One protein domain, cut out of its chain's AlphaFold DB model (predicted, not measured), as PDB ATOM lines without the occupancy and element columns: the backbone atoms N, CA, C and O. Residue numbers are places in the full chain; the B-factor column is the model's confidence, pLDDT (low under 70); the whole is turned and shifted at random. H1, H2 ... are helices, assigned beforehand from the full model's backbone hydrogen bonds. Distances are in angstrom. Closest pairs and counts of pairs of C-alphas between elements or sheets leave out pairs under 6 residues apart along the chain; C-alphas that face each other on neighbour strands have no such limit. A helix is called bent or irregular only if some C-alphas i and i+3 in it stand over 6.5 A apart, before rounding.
ATOM      1  N   ASP A   4     216.339 232.131 145.517       88.25
ATOM      2  CA  ASP A   4     215.060 232.743 145.880       88.25
ATOM      3  C   ASP A   4     214.389 233.308 144.617       88.25
ATOM      4  O   ASP A   4     214.964 234.146 143.914       88.25
ATOM      5  N   TYR A   5     213.184 232.823 144.307       92.31
ATOM      6  CA  TYR A   5     212.409 233.258 143.145       92.31
ATOM      7  C   TYR A   5     211.378 234.335 143.468       92.31
ATOM      8  O   TYR A   5     210.716 234.819 142.549       92.31
ATOM      9  N   ARG A   6     211.248 234.775 144.724       94.00
ATOM     10  CA  ARG A   6     210.234 235.751 145.137       94.00
ATOM     11  C   ARG A   6     210.278 237.023 144.300       94.00
ATOM     12  O   ARG A   6     209.250 237.471 143.793       94.00
ATOM     13  N   GLN A   7     211.462 237.607 144.128       94.25
ATOM     14  CA  GLN A   7     211.588 238.846 143.362       94.25
ATOM     15  C   GLN A   7     211.328 238.624 141.866       94.25
ATOM     16  O   GLN A   7     210.701 239.466 141.224       94.25
ATOM     17  N   GLU A   8     211.770 237.489 141.317       95.12
ATOM     18  CA  GLU A   8     211.507 237.124 139.922       95.12
ATOM     19  C   GLU A   8     209.998 236.971 139.680       95.12
ATOM     20  O   GLU A   8     209.462 237.555 138.738       95.12
ATOM     21  N   PHE A   9     209.294 236.290 140.584       95.19
ATOM     22  CA  PHE A   9     207.843 236.124 140.552       95.19
ATOM     23  C   PHE A   9     207.102 237.466 140.595       95.19
ATOM     24  O   PHE A   9     206.267 237.740 139.732       95.19
ATOM     25  N   LYS A  10     207.458 238.351 141.536       95.75
ATOM     26  CA  LYS A  10     206.870 239.699 141.625       95.75
ATOM     27  C   LYS A  10     207.095 240.501 140.344       95.75
ATOM     28  O   LYS A  10     206.178 241.163 139.868       95.75
ATOM     29  N   ASN A  11     208.292 240.433 139.760       95.62
ATOM     30  CA  ASN A  11     208.603 241.140 138.518       95.62
ATOM     31  C   ASN A  11     207.783 240.608 137.333       95.62
ATOM     32  O   ASN A  11     207.264 241.408 136.554       95.62
ATOM     33  N   ARG A  12     207.614 239.284 137.224       95.25
ATOM     34  CA  ARG A  12     206.774 238.681 136.178       95.25
ATOM     35  C   ARG A  12     205.305 239.048 136.338       95.25
ATOM     36  O   ARG A  12     204.703 239.457 135.356       95.25
ATOM     37  N   LEU A  13     204.761 239.014 137.557       94.75
ATOM     38  CA  LEU A  13     203.397 239.485 137.830       94.75
ATOM     39  C   LEU A  13     203.185 240.930 137.360       94.75
ATOM     40  O   LEU A  13     202.187 241.223 136.705       94.75
ATOM     41  N   ARG A  14     204.126 241.836 137.657       96.00
ATOM     42  CA  ARG A  14     204.013 243.231 137.203       96.00
ATOM     43  C   ARG A  14     204.000 243.330 135.679       96.00
ATOM     44  O   ARG A  14     203.136 244.012 135.133       96.00
ATOM     45  N   ALA A  15     204.926 242.645 135.008       95.81
ATOM     46  CA  ALA A  15     205.046 242.680 133.552       95.81
ATOM     47  C   ALA A  15     203.816 242.076 132.856       95.81
ATOM     48  O   ALA A  15     203.225 242.696 131.978       95.81
ATOM     49  N   ASP A  16     203.388 240.898 133.297       95.44
ATOM     50  CA  ASP A  16     202.303 240.131 132.692       95.44
ATOM     51  C   ASP A  16     200.945 240.834 132.729       95.44
ATOM     52  O   ASP A  16     200.111 240.624 131.848       95.44
ATOM     53  N   TYR A  17     200.712 241.630 133.770       93.88
ATOM     54  CA  TYR A  17     199.457 242.345 133.985       93.88
ATOM     55  C   TYR A  17     199.591 243.853 133.748       93.88
ATOM     56  O   TYR A  17     198.666 244.596 134.070       93.88
ATOM     57  N   ASN A  18     200.719 244.309 133.183       96.38
ATOM     58  CA  ASN A  18     201.029 245.723 132.947       96.38
ATOM     59  C   ASN A  18     200.754 246.599 134.181       96.38
ATOM     60  O   ASN A  18     200.148 247.670 134.088       96.38
ATOM     61  N   MET A  19     201.151 246.112 135.359       96.06
ATOM     62  CA  MET A  19     200.866 246.803 136.611       96.06
ATOM     63  C   MET A  19     201.723 248.075 136.722       96.06
ATOM     64  O   MET A  19     202.932 248.014 136.483       96.06
ATOM     65  N   PRO A  20     201.138 249.222 137.108       95.62
ATOM     66  CA  PRO A  20     201.880 250.466 137.282       95.62
ATOM     67  C   PRO A  20     202.847 250.381 138.467       95.62
ATOM     68  O   PRO A  20     202.546 249.733 139.466       95.62
ATOM     69  N   ASP A  21     203.976 251.078 138.394       94.94
ATOM     70  CA  ASP A  21     204.945 251.118 139.492       94.94
ATOM     71  C   ASP A  21     204.465 252.056 140.611       94.94
ATOM     72  O   ASP A  21     204.542 253.282 140.500       94.94
ATOM     73  N   ASN A  22     203.860 251.480 141.653       96.88
ATOM     74  CA  ASN A  22     203.388 252.202 142.831       96.88
ATOM     75  C   ASN A  22     203.183 251.265 144.035       96.88
ATOM     76  O   ASN A  22     203.163 250.039 143.917       96.88
ATOM     77  N   ALA A  23     202.931 251.870 145.200       96.94
ATOM     78  CA  ALA A  23     202.762 251.161 146.467       96.94
ATOM     79  C   ALA A  23     201.603 250.140 146.482       96.94
ATOM     80  O   ALA A  23     201.667 249.154 147.213       96.94
ATOM     81  N   ILE A  24     200.544 250.346 145.688       96.88
ATOM     82  CA  ILE A  24     199.424 249.393 145.603       96.88
ATOM     83  C   ILE A  24     199.874 248.141 144.851       96.88
ATOM     84  O   ILE A  24     199.632 247.026 145.309       96.88
ATOM     85  N   THR A  25     200.572 248.310 143.730       96.69
ATOM     86  CA  THR A  25     201.160 247.197 142.976       96.69
ATOM     87  C   THR A  25     202.161 246.411 143.822       96.69
ATOM     88  O   THR A  25     202.183 245.177 143.777       96.69
ATOM     89  N   ASP A  26     202.961 247.090 144.643       96.62
ATOM     90  CA  ASP A  26     203.873 246.430 145.580       96.62
ATOM     91  C   ASP A  26     203.122 245.568 146.593       96.62
ATOM     92  O   ASP A  26     203.470 244.401 146.780       96.62
ATOM     93  N   ALA A  27     202.056 246.104 147.191       97.88
ATOM     94  CA  ALA A  27     201.225 245.369 148.135       97.88
ATOM     95  C   ALA A  27     200.532 244.160 147.484       97.88
ATOM     96  O   ALA A  27     200.517 243.079 148.069       97.88
ATOM     97  N   ILE A  28     199.998 244.315 146.266       96.75
ATOM     98  CA  ILE A  28     199.341 243.231 145.519       96.75
ATOM     99  C   ILE A  28     200.337 242.115 145.204       96.75
ATOM    100  O   ILE A  28     200.069 240.950 145.485       96.75
ATOM    101  N   THR A  29     201.495 242.453 144.635       96.44
ATOM    102  CA  THR A  29     202.490 241.437 144.255       96.44
ATOM    103  C   THR A  29     203.079 240.728 145.470       96.44
ATOM    104  O   THR A  29     203.320 239.523 145.412       96.44
ATOM    105  N   GLU A  30     203.249 241.435 146.590       97.25
ATOM    106  CA  GLU A  30     203.660 240.834 147.857       97.25
ATOM    107  C   GLU A  30     202.590 239.891 148.422       97.25
ATOM    108  O   GLU A  30     202.904 238.760 148.791       97.25
ATOM    109  N   ALA A  31     201.322 240.316 148.440       95.69
ATOM    110  CA  ALA A  31     200.214 239.485 148.901       95.69
ATOM    111  C   ALA A  31     200.100 238.195 148.077       95.69
ATOM    112  O   ALA A  31     199.971 237.113 148.646       95.69
ATOM    113  N   THR A  32     200.229 238.285 146.751       94.00
ATOM    114  CA  THR A  32     200.215 237.107 145.877       94.00
ATOM    115  C   THR A  32     201.381 236.167 146.174       94.00
ATOM    116  O   THR A  32     201.171 234.960 146.272       94.00
ATOM    117  N   ALA A  33     202.594 236.689 146.379       94.56
ATOM    118  CA  ALA A  33     203.749 235.863 146.733       94.56
ATOM    119  C   ALA A  33     203.552 235.148 148.084       94.56
ATOM    120  O   ALA A  33     203.846 233.962 148.205       94.56
ATOM    121  N   ILE A  34     202.975 235.833 149.078       94.31
ATOM    122  CA  ILE A  34     202.590 235.227 150.363       94.31
ATOM    123  C   ILE A  34     201.554 234.108 150.170       94.31
ATOM    124  O   ILE A  34     201.640 233.081 150.840       94.31
ATOM    125  N   CYS A  35     200.564 234.289 149.292       92.19
ATOM    126  CA  CYS A  35     199.582 233.243 149.002       92.19
ATOM    127  C   CYS A  35     200.247 231.997 148.403       92.19
ATOM    128  O   CYS A  35     199.940 230.887 148.835       92.19
ATOM    129  N   VAL A  36     201.182 232.169 147.464       90.88
ATOM    130  CA  VAL A  36     201.949 231.051 146.889       90.88
ATOM    131  C   VAL A  36     202.693 230.293 147.988       90.88
ATOM    132  O   VAL A  36     202.467 229.097 148.144       90.88
ATOM    133  N   ASP A  37     203.458 230.995 148.830       88.75
ATOM    134  CA  ASP A  37     204.210 230.374 149.933       88.75
ATOM    135  C   ASP A  37     203.308 229.695 150.981       88.75
ATOM    136  O   ASP A  37     203.752 228.829 151.728       88.75
ATOM    137  N   ARG A  38     202.020 230.052 151.050       88.50
ATOM    138  CA  ARG A  38     201.030 229.394 151.921       88.50
ATOM    139  C   ARG A  38     200.324 228.198 151.280       88.50
ATOM    140  O   ARG A  38     199.378 227.682 151.869       88.50
ATOM    141  N   GLY A  39     200.767 227.752 150.108       84.25
ATOM    142  CA  GLY A  39     200.233 226.564 149.440       84.25
ATOM    143  C   GLY A  39     199.071 226.837 148.485       84.25
ATOM    144  O   GLY A  39     198.476 225.893 147.973       84.25
ATOM    145  N   TYR A  40     198.765 228.103 148.175       86.88
ATOM    146  CA  TYR A  40     197.801 228.441 147.113       86.88
ATOM    147  C   TYR A  40     198.418 228.375 145.702       86.88
ATOM    148  O   TYR A  40     197.767 228.719 144.717       86.88
ATOM    149  N   ALA A  41     199.665 227.907 145.604       84.56
ATOM    150  CA  ALA A  41     200.412 227.688 144.371       84.56
ATOM    151  C   ALA A  41     199.692 226.779 143.357       84.56
ATOM    152  O   ALA A  41     199.833 226.973 142.154       84.56
ATOM    153  N   GLU A  42     198.895 225.819 143.835       81.25
ATOM    154  CA  GLU A  42     198.220 224.819 142.996       81.25
ATOM    155  C   GLU A  42     197.009 225.368 142.218       81.25
ATOM    156  O   GLU A  42     196.459 224.687 141.351       81.25
ATOM    157  N   MET A  43     196.573 226.596 142.511       84.62
ATOM    158  CA  MET A  43     195.401 227.198 141.878       84.62
ATOM    159  C   MET A  43     195.731 227.781 140.501       84.62
ATOM    160  O   MET A  43     196.733 228.475 140.326       84.62
ATOM    161  N   ALA A  44     194.843 227.594 139.522       83.56
ATOM    162  CA  ALA A  44     194.883 228.382 138.292       83.56
ATOM    163  C   ALA A  44     194.523 229.859 138.595       83.56
ATOM    164  O   ALA A  44     193.637 230.109 139.417       83.56
ATOM    165  N   PRO A  45     195.184 230.853 137.965       85.38
ATOM    166  CA  PRO A  45     196.203 230.720 136.917       85.38
ATOM    167  C   PRO A  45     197.651 230.623 137.443       85.38
ATOM    168  O   PRO A  45     198.579 230.593 136.638       85.38
ATOM    169  N   LEU A  46     197.872 230.607 138.765       87.75
ATOM    170  CA  LEU A  46     199.218 230.627 139.355       87.75
ATOM    171  C   LEU A  46     200.048 229.422 138.917       87.75
ATOM    172  O   LEU A  46     201.158 229.602 138.418       87.75
ATOM    173  N   ARG A  47     199.479 228.219 139.042       85.50
ATOM    174  CA  ARG A  47     200.155 226.984 138.650       85.50
ATOM    175  C   ARG A  47     200.512 226.979 137.169       85.50
ATOM    176  O   ARG A  47     201.651 226.741 136.811       85.50
ATOM    177  N   GLU A  48     199.554 227.293 136.305       89.75
ATOM    178  CA  GLU A  48     199.736 227.202 134.851       89.75
ATOM    179  C   GLU A  48     200.782 228.180 134.311       89.75
ATOM    180  O   GLU A  48     201.439 227.899 133.312       89.75
ATOM    181  N   LYS A  49     200.922 229.348 134.946       91.69
ATOM    182  CA  LYS A  49     201.745 230.439 134.417       91.69
ATOM    183  C   LYS A  49     203.098 230.591 135.109       91.69
ATOM    184  O   LYS A  49     204.009 231.187 134.530       91.69
ATOM    185  N   TYR A  50     203.227 230.104 136.340       92.44
ATOM    186  CA  TYR A  50     204.395 230.350 137.187       92.44
ATOM    187  C   TYR A  50     204.969 229.082 137.835       92.44
ATOM    188  O   TYR A  50     205.819 229.210 138.715       92.44
ATOM    189  N   ASP A  51     204.564 227.881 137.407       89.94
ATOM    190  CA  ASP A  51     205.077 226.600 137.925       89.94
ATOM    191  C   ASP A  51     206.609 226.518 137.982       89.94
ATOM    192  O   ASP A  51     207.161 226.065 138.977       89.94
ATOM    193  N   TYR A  52     207.319 227.022 136.975       89.06
ATOM    194  CA  TYR A  52     208.783 226.997 136.907       89.06
ATOM    195  C   TYR A  52     209.480 227.875 137.963       89.06
ATOM    196  O   TYR A  52     210.697 227.774 138.131       89.06
ATOM    197  N   LEU A  53     208.744 228.749 138.662       90.88
ATOM    198  CA  LEU A  53     209.238 229.520 139.814       90.88
ATOM    199  C   LEU A  53     208.854 228.890 141.157       90.88
ATOM    200  O   LEU A  53     209.337 229.337 142.199       90.88
ATOM    201  N   ILE A  54     207.981 227.888 141.143       89.62
ATOM    202  CA  ILE A  54     207.411 227.257 142.326       89.62
ATOM    203  C   ILE A  54     208.110 225.916 142.528       89.62
ATOM    204  O   ILE A  54     208.233 225.102 141.615       89.62
ATOM    205  N   CYS A  55     208.586 225.659 143.743       88.56
ATOM    206  CA  CYS A  55     209.215 224.390 144.058       88.56
ATOM    207  C   CYS A  55     208.179 223.252 143.955       88.56
ATOM    208  O   CYS A  55     207.234 223.249 144.745       88.56
ATOM    209  N   PRO A  56     208.375 222.239 143.090       83.94
ATOM    210  CA  PRO A  56     207.399 221.159 142.907       83.94
ATOM    211  C   PRO A  56     207.275 220.239 144.130       83.94
ATOM    212  O   PRO A  56     206.339 219.456 144.223       83.94
ATOM    213  N   TRP A  57     208.221 220.322 145.070       86.50
ATOM    214  CA  TRP A  57     208.212 219.518 146.288       86.50
ATOM    215  C   TRP A  57     207.459 220.178 147.444       86.50
ATOM    216  O   TRP A  57     206.701 219.520 148.147       86.50
ATOM    217  N   CYS A  58     207.690 221.473 147.680       87.50
ATOM    218  CA  CYS A  58     207.173 222.158 148.869       87.50
ATOM    219  C   CYS A  58     206.263 223.355 148.566       87.50
ATOM    220  O   CYS A  58     205.798 223.994 149.505       87.50
ATOM    221  N   GLY A  59     206.039 223.696 147.295       86.75
ATOM    222  CA  GLY A  59     205.108 224.749 146.874       86.75
ATOM    223  C   GLY A  59     205.568 226.193 147.113       86.75
ATOM    224  O   GLY A  59     204.803 227.114 146.846       86.75
ATOM    225  N   HIS A  60     206.794 226.416 147.594       89.81
ATOM    226  CA  HIS A  60     207.333 227.754 147.872       89.81
ATOM    227  C   HIS A  60     208.112 228.336 146.682       89.81
ATOM    228  O   HIS A  60     208.602 227.597 145.822       89.81
ATOM    229  N   LEU A  61     208.294 229.661 146.662       89.88
ATOM    230  CA  LEU A  61     209.024 230.391 145.613       89.88
ATOM    231  C   LEU A  61     210.555 230.262 145.730       89.88
ATOM    232  O   LEU A  61     211.265 231.243 145.957       89.88
ATOM    233  N   HIS A  62     211.094 229.056 145.557       87.31
ATOM    234  CA  HIS A  62     212.541 228.840 145.540       87.31
ATOM    235  C   HIS A  62     212.976 227.654 144.671       87.31
ATOM    236  O   HIS A  62     212.227 226.711 144.424       87.31
ATOM    237  N   HIS A  63     214.259 227.640 144.309       77.19
ATOM    238  CA  HIS A  63     214.967 226.445 143.861       77.19
ATOM    239  C   HIS A  63     215.909 225.967 144.965       77.19
ATOM    240  O   HIS A  63     216.873 226.660 145.285       77.19
ATOM    241  N   CYS A  64     215.648 224.787 145.532       78.12
ATOM    242  CA  CYS A  64     216.490 224.194 146.573       78.12
ATOM    243  C   CYS A  64     216.801 222.733 146.232       78.12
ATOM    244  O   CYS A  64     215.886 221.916 146.106       78.12
ATOM    245  N   GLU A  65     218.090 222.393 146.133       79.19
ATOM    246  CA  GLU A  65     218.559 221.023 145.857       79.19
ATOM    247  C   GLU A  65     218.046 220.026 146.896       79.19
ATOM    248  O   GLU A  65     217.677 218.909 146.554       79.19
ATOM    249  N   ARG A  66     217.931 220.443 148.165       82.94
ATOM    250  CA  ARG A  66     217.372 219.596 149.227       82.94
ATOM    251  C   ARG A  66     215.941 219.160 148.913       82.94
ATOM    252  O   ARG A  66     215.586 218.017 149.171       82.94
ATOM    253  N   CYS A  67     215.132 220.061 148.361       86.00
ATOM    254  CA  CYS A  67     213.751 219.758 147.999       86.00
ATOM    255  C   CYS A  67     213.678 218.828 146.785       86.00
ATOM    256  O   CYS A  67     212.876 217.904 146.770       86.00
ATOM    257  N   ILE A  68     214.563 219.021 145.807       81.44
ATOM    258  CA  ILE A  68     214.662 218.143 144.635       81.44
ATOM    259  C   ILE A  68     215.095 216.736 145.054       81.44
ATOM    260  O   ILE A  68     214.471 215.757 144.659       81.44
ATOM    261  N   ASN A  69     216.109 216.627 145.912       85.06
ATOM    262  CA  ASN A  69     216.592 215.341 146.411       85.06
ATOM    263  C   ASN A  69     215.517 214.605 147.222       85.06
ATOM    264  O   ASN A  69     215.355 213.399 147.058       85.06
ATOM    265  N   ALA A  70     214.758 215.322 148.058       82.44
ATOM    266  CA  ALA A  70     213.639 214.746 148.801       82.44
ATOM    267  C   ALA A  70     212.523 214.240 147.869       82.44
ATOM    268  O   ALA A  70     212.024 213.137 148.066       82.44
ATOM    269  N   MET A  71     212.190 215.001 146.823       83.94
ATOM    270  CA  MET A  71     211.216 214.593 145.808       83.94
ATOM    271  C   MET A  71     211.649 213.327 145.060       83.94
ATOM    272  O   MET A  71     210.846 212.416 144.882       83.94
ATOM    273  N   VAL A  72     212.919 213.249 144.645       85.62
ATOM    274  CA  VAL A  72     213.470 212.071 143.953       85.62
ATOM    275  C   VAL A  72     213.477 210.845 144.869       85.62
ATOM    276  O   VAL A  72     213.101 209.762 144.430       85.62
ATOM    277  N   ALA A  73     213.865 211.009 146.138       86.00
ATOM    278  CA  ALA A  73     213.835 209.923 147.115       86.00
ATOM    279  C   ALA A  73     212.407 209.397 147.337       86.00
ATOM    280  O   ALA A  73     212.186 208.192 147.262       86.00
ATOM    281  N   ALA A  74     211.432 210.295 147.511       82.75
ATOM    282  CA  ALA A  74     210.028 209.923 147.662       82.75
ATOM    283  C   ALA A  74     209.481 209.185 146.426       82.75
ATOM    284  O   ALA A  74     208.805 208.169 146.564       82.75
ATOM    285  N   ALA A  75     209.811 209.642 145.212       82.50
ATOM    286  CA  ALA A  75     209.413 208.960 143.979       82.50
ATOM    287  C   ALA A  75     209.973 207.526 143.906       82.50
ATOM    288  O   ALA A  75     209.229 206.587 143.634       82.50
ATOM    289  N   ALA A  76     211.254 207.338 144.242       80.62
ATOM    290  CA  ALA A  76     211.903 206.026 144.228       80.62
ATOM    291  C   ALA A  76     211.343 205.044 145.279       80.62
ATOM    292  O   ALA A  76     211.371 203.833 145.067       80.62
ATOM    293  N   GLU A  77     210.830 205.544 146.407       76.75
ATOM    294  CA  GLU A  77     210.121 204.726 147.401       76.75
ATOM    295  C   GLU A  77     208.738 204.278 146.908       76.75
ATOM    296  O   GLU A  77     208.280 203.199 147.278       76.75
ATOM    297  N   THR A  78     208.093 205.078 146.052       71.44
ATOM    298  CA  THR A  78     206.764 204.770 145.500       71.44
ATOM    299  C   THR A  78     206.835 203.734 144.373       71.44
ATOM    300  O   THR A  78     205.931 202.919 144.251       71.44
ATOM    301  N   ASP A  79     207.920 203.723 143.590       64.38
ATOM    302  CA  ASP A  79     208.138 202.765 142.490       64.38
ATOM    303  C   ASP A  79     208.578 201.362 142.966       64.38
ATOM    304  O   ASP A  79     208.568 200.405 142.190       64.38
ATOM    305  N   ASN A  80     208.984 201.230 144.233       58.53
ATOM    306  CA  ASN A  80     209.409 199.967 144.851       58.53
ATOM    307  C   ASN A  80     208.308 199.297 145.702       58.53
ATOM    308  O   ASN A  80     208.596 198.320 146.402       58.53
TER     309      ASN A  80
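AT A GLANCE: This is residues 4 to 80 of the 81 residues of an uncharacterized protein of Syntrophomonas sp (UniProt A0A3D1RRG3). Two helices, H1 and H2, cross steeply near their middles, with the short H3 beyond one end of the crossing; from this small body a loop leads to H4, an arm that lengthens the whole. H4 touches no other helix, and residues 75 to 80, of which 75 to 78 belong to H4, stick out free of the rest. There are 77 printed residues with four named helices, H1 to H4 in order, and no named strand; the class is all helix, its named elements being helices. The whole is loose, with a radius of gyration of the C-alphas of 14.5 A and spans of 52 by 22 by 18 A.

HOW THE PARTS SIT: H1, residues 6 to 16, touches H2, residues 23 to 37; their closest C-alphas, of Lys 10 and Thr 29, are 5.4 A apart. They run opposite ways at a steep tilt of 58 degrees. H3, residues 46 to 53, only just touches H1, with 3 pairs of C-alphas within 8 A, the closest being those of Phe 9 and Leu 53 at 6.8 A. These two run opposite ways at a steep tilt of 45 degrees. H2 and H3 are only just apart, their closest C-alphas at 8.0 A. H4, residues 65 to 78, is apart from H1, H2 and H3. In H1, H2 and H4 every O i to N i+4 pair is within hydrogen-bond range; in H3 2 of 4 are.

IN THESE COORDINATES: H1 begins at C-alpha 6 (210.234, 235.751, 145.137) and measures 15.4 A. H2 measures 21.1 A and ends at C-alpha 37 (204.210, 230.374, 149.933). H3, 10.1 A, is irregular: C-alphas 49 and 52 are 8.2 A apart. H4, 20.1 A, ends at C-alpha 78 (206.764, 204.770, 145.500).

THE WHOLE: The C-alphas farthest apart, of Asn 22 and Asn 80, are 52.6 A apart. The printed part has no cut. The link from H3 to H4, 11 residues, is long. Mean pLDDT of the printed part is 88.8; residues 79 to 80 are under 70.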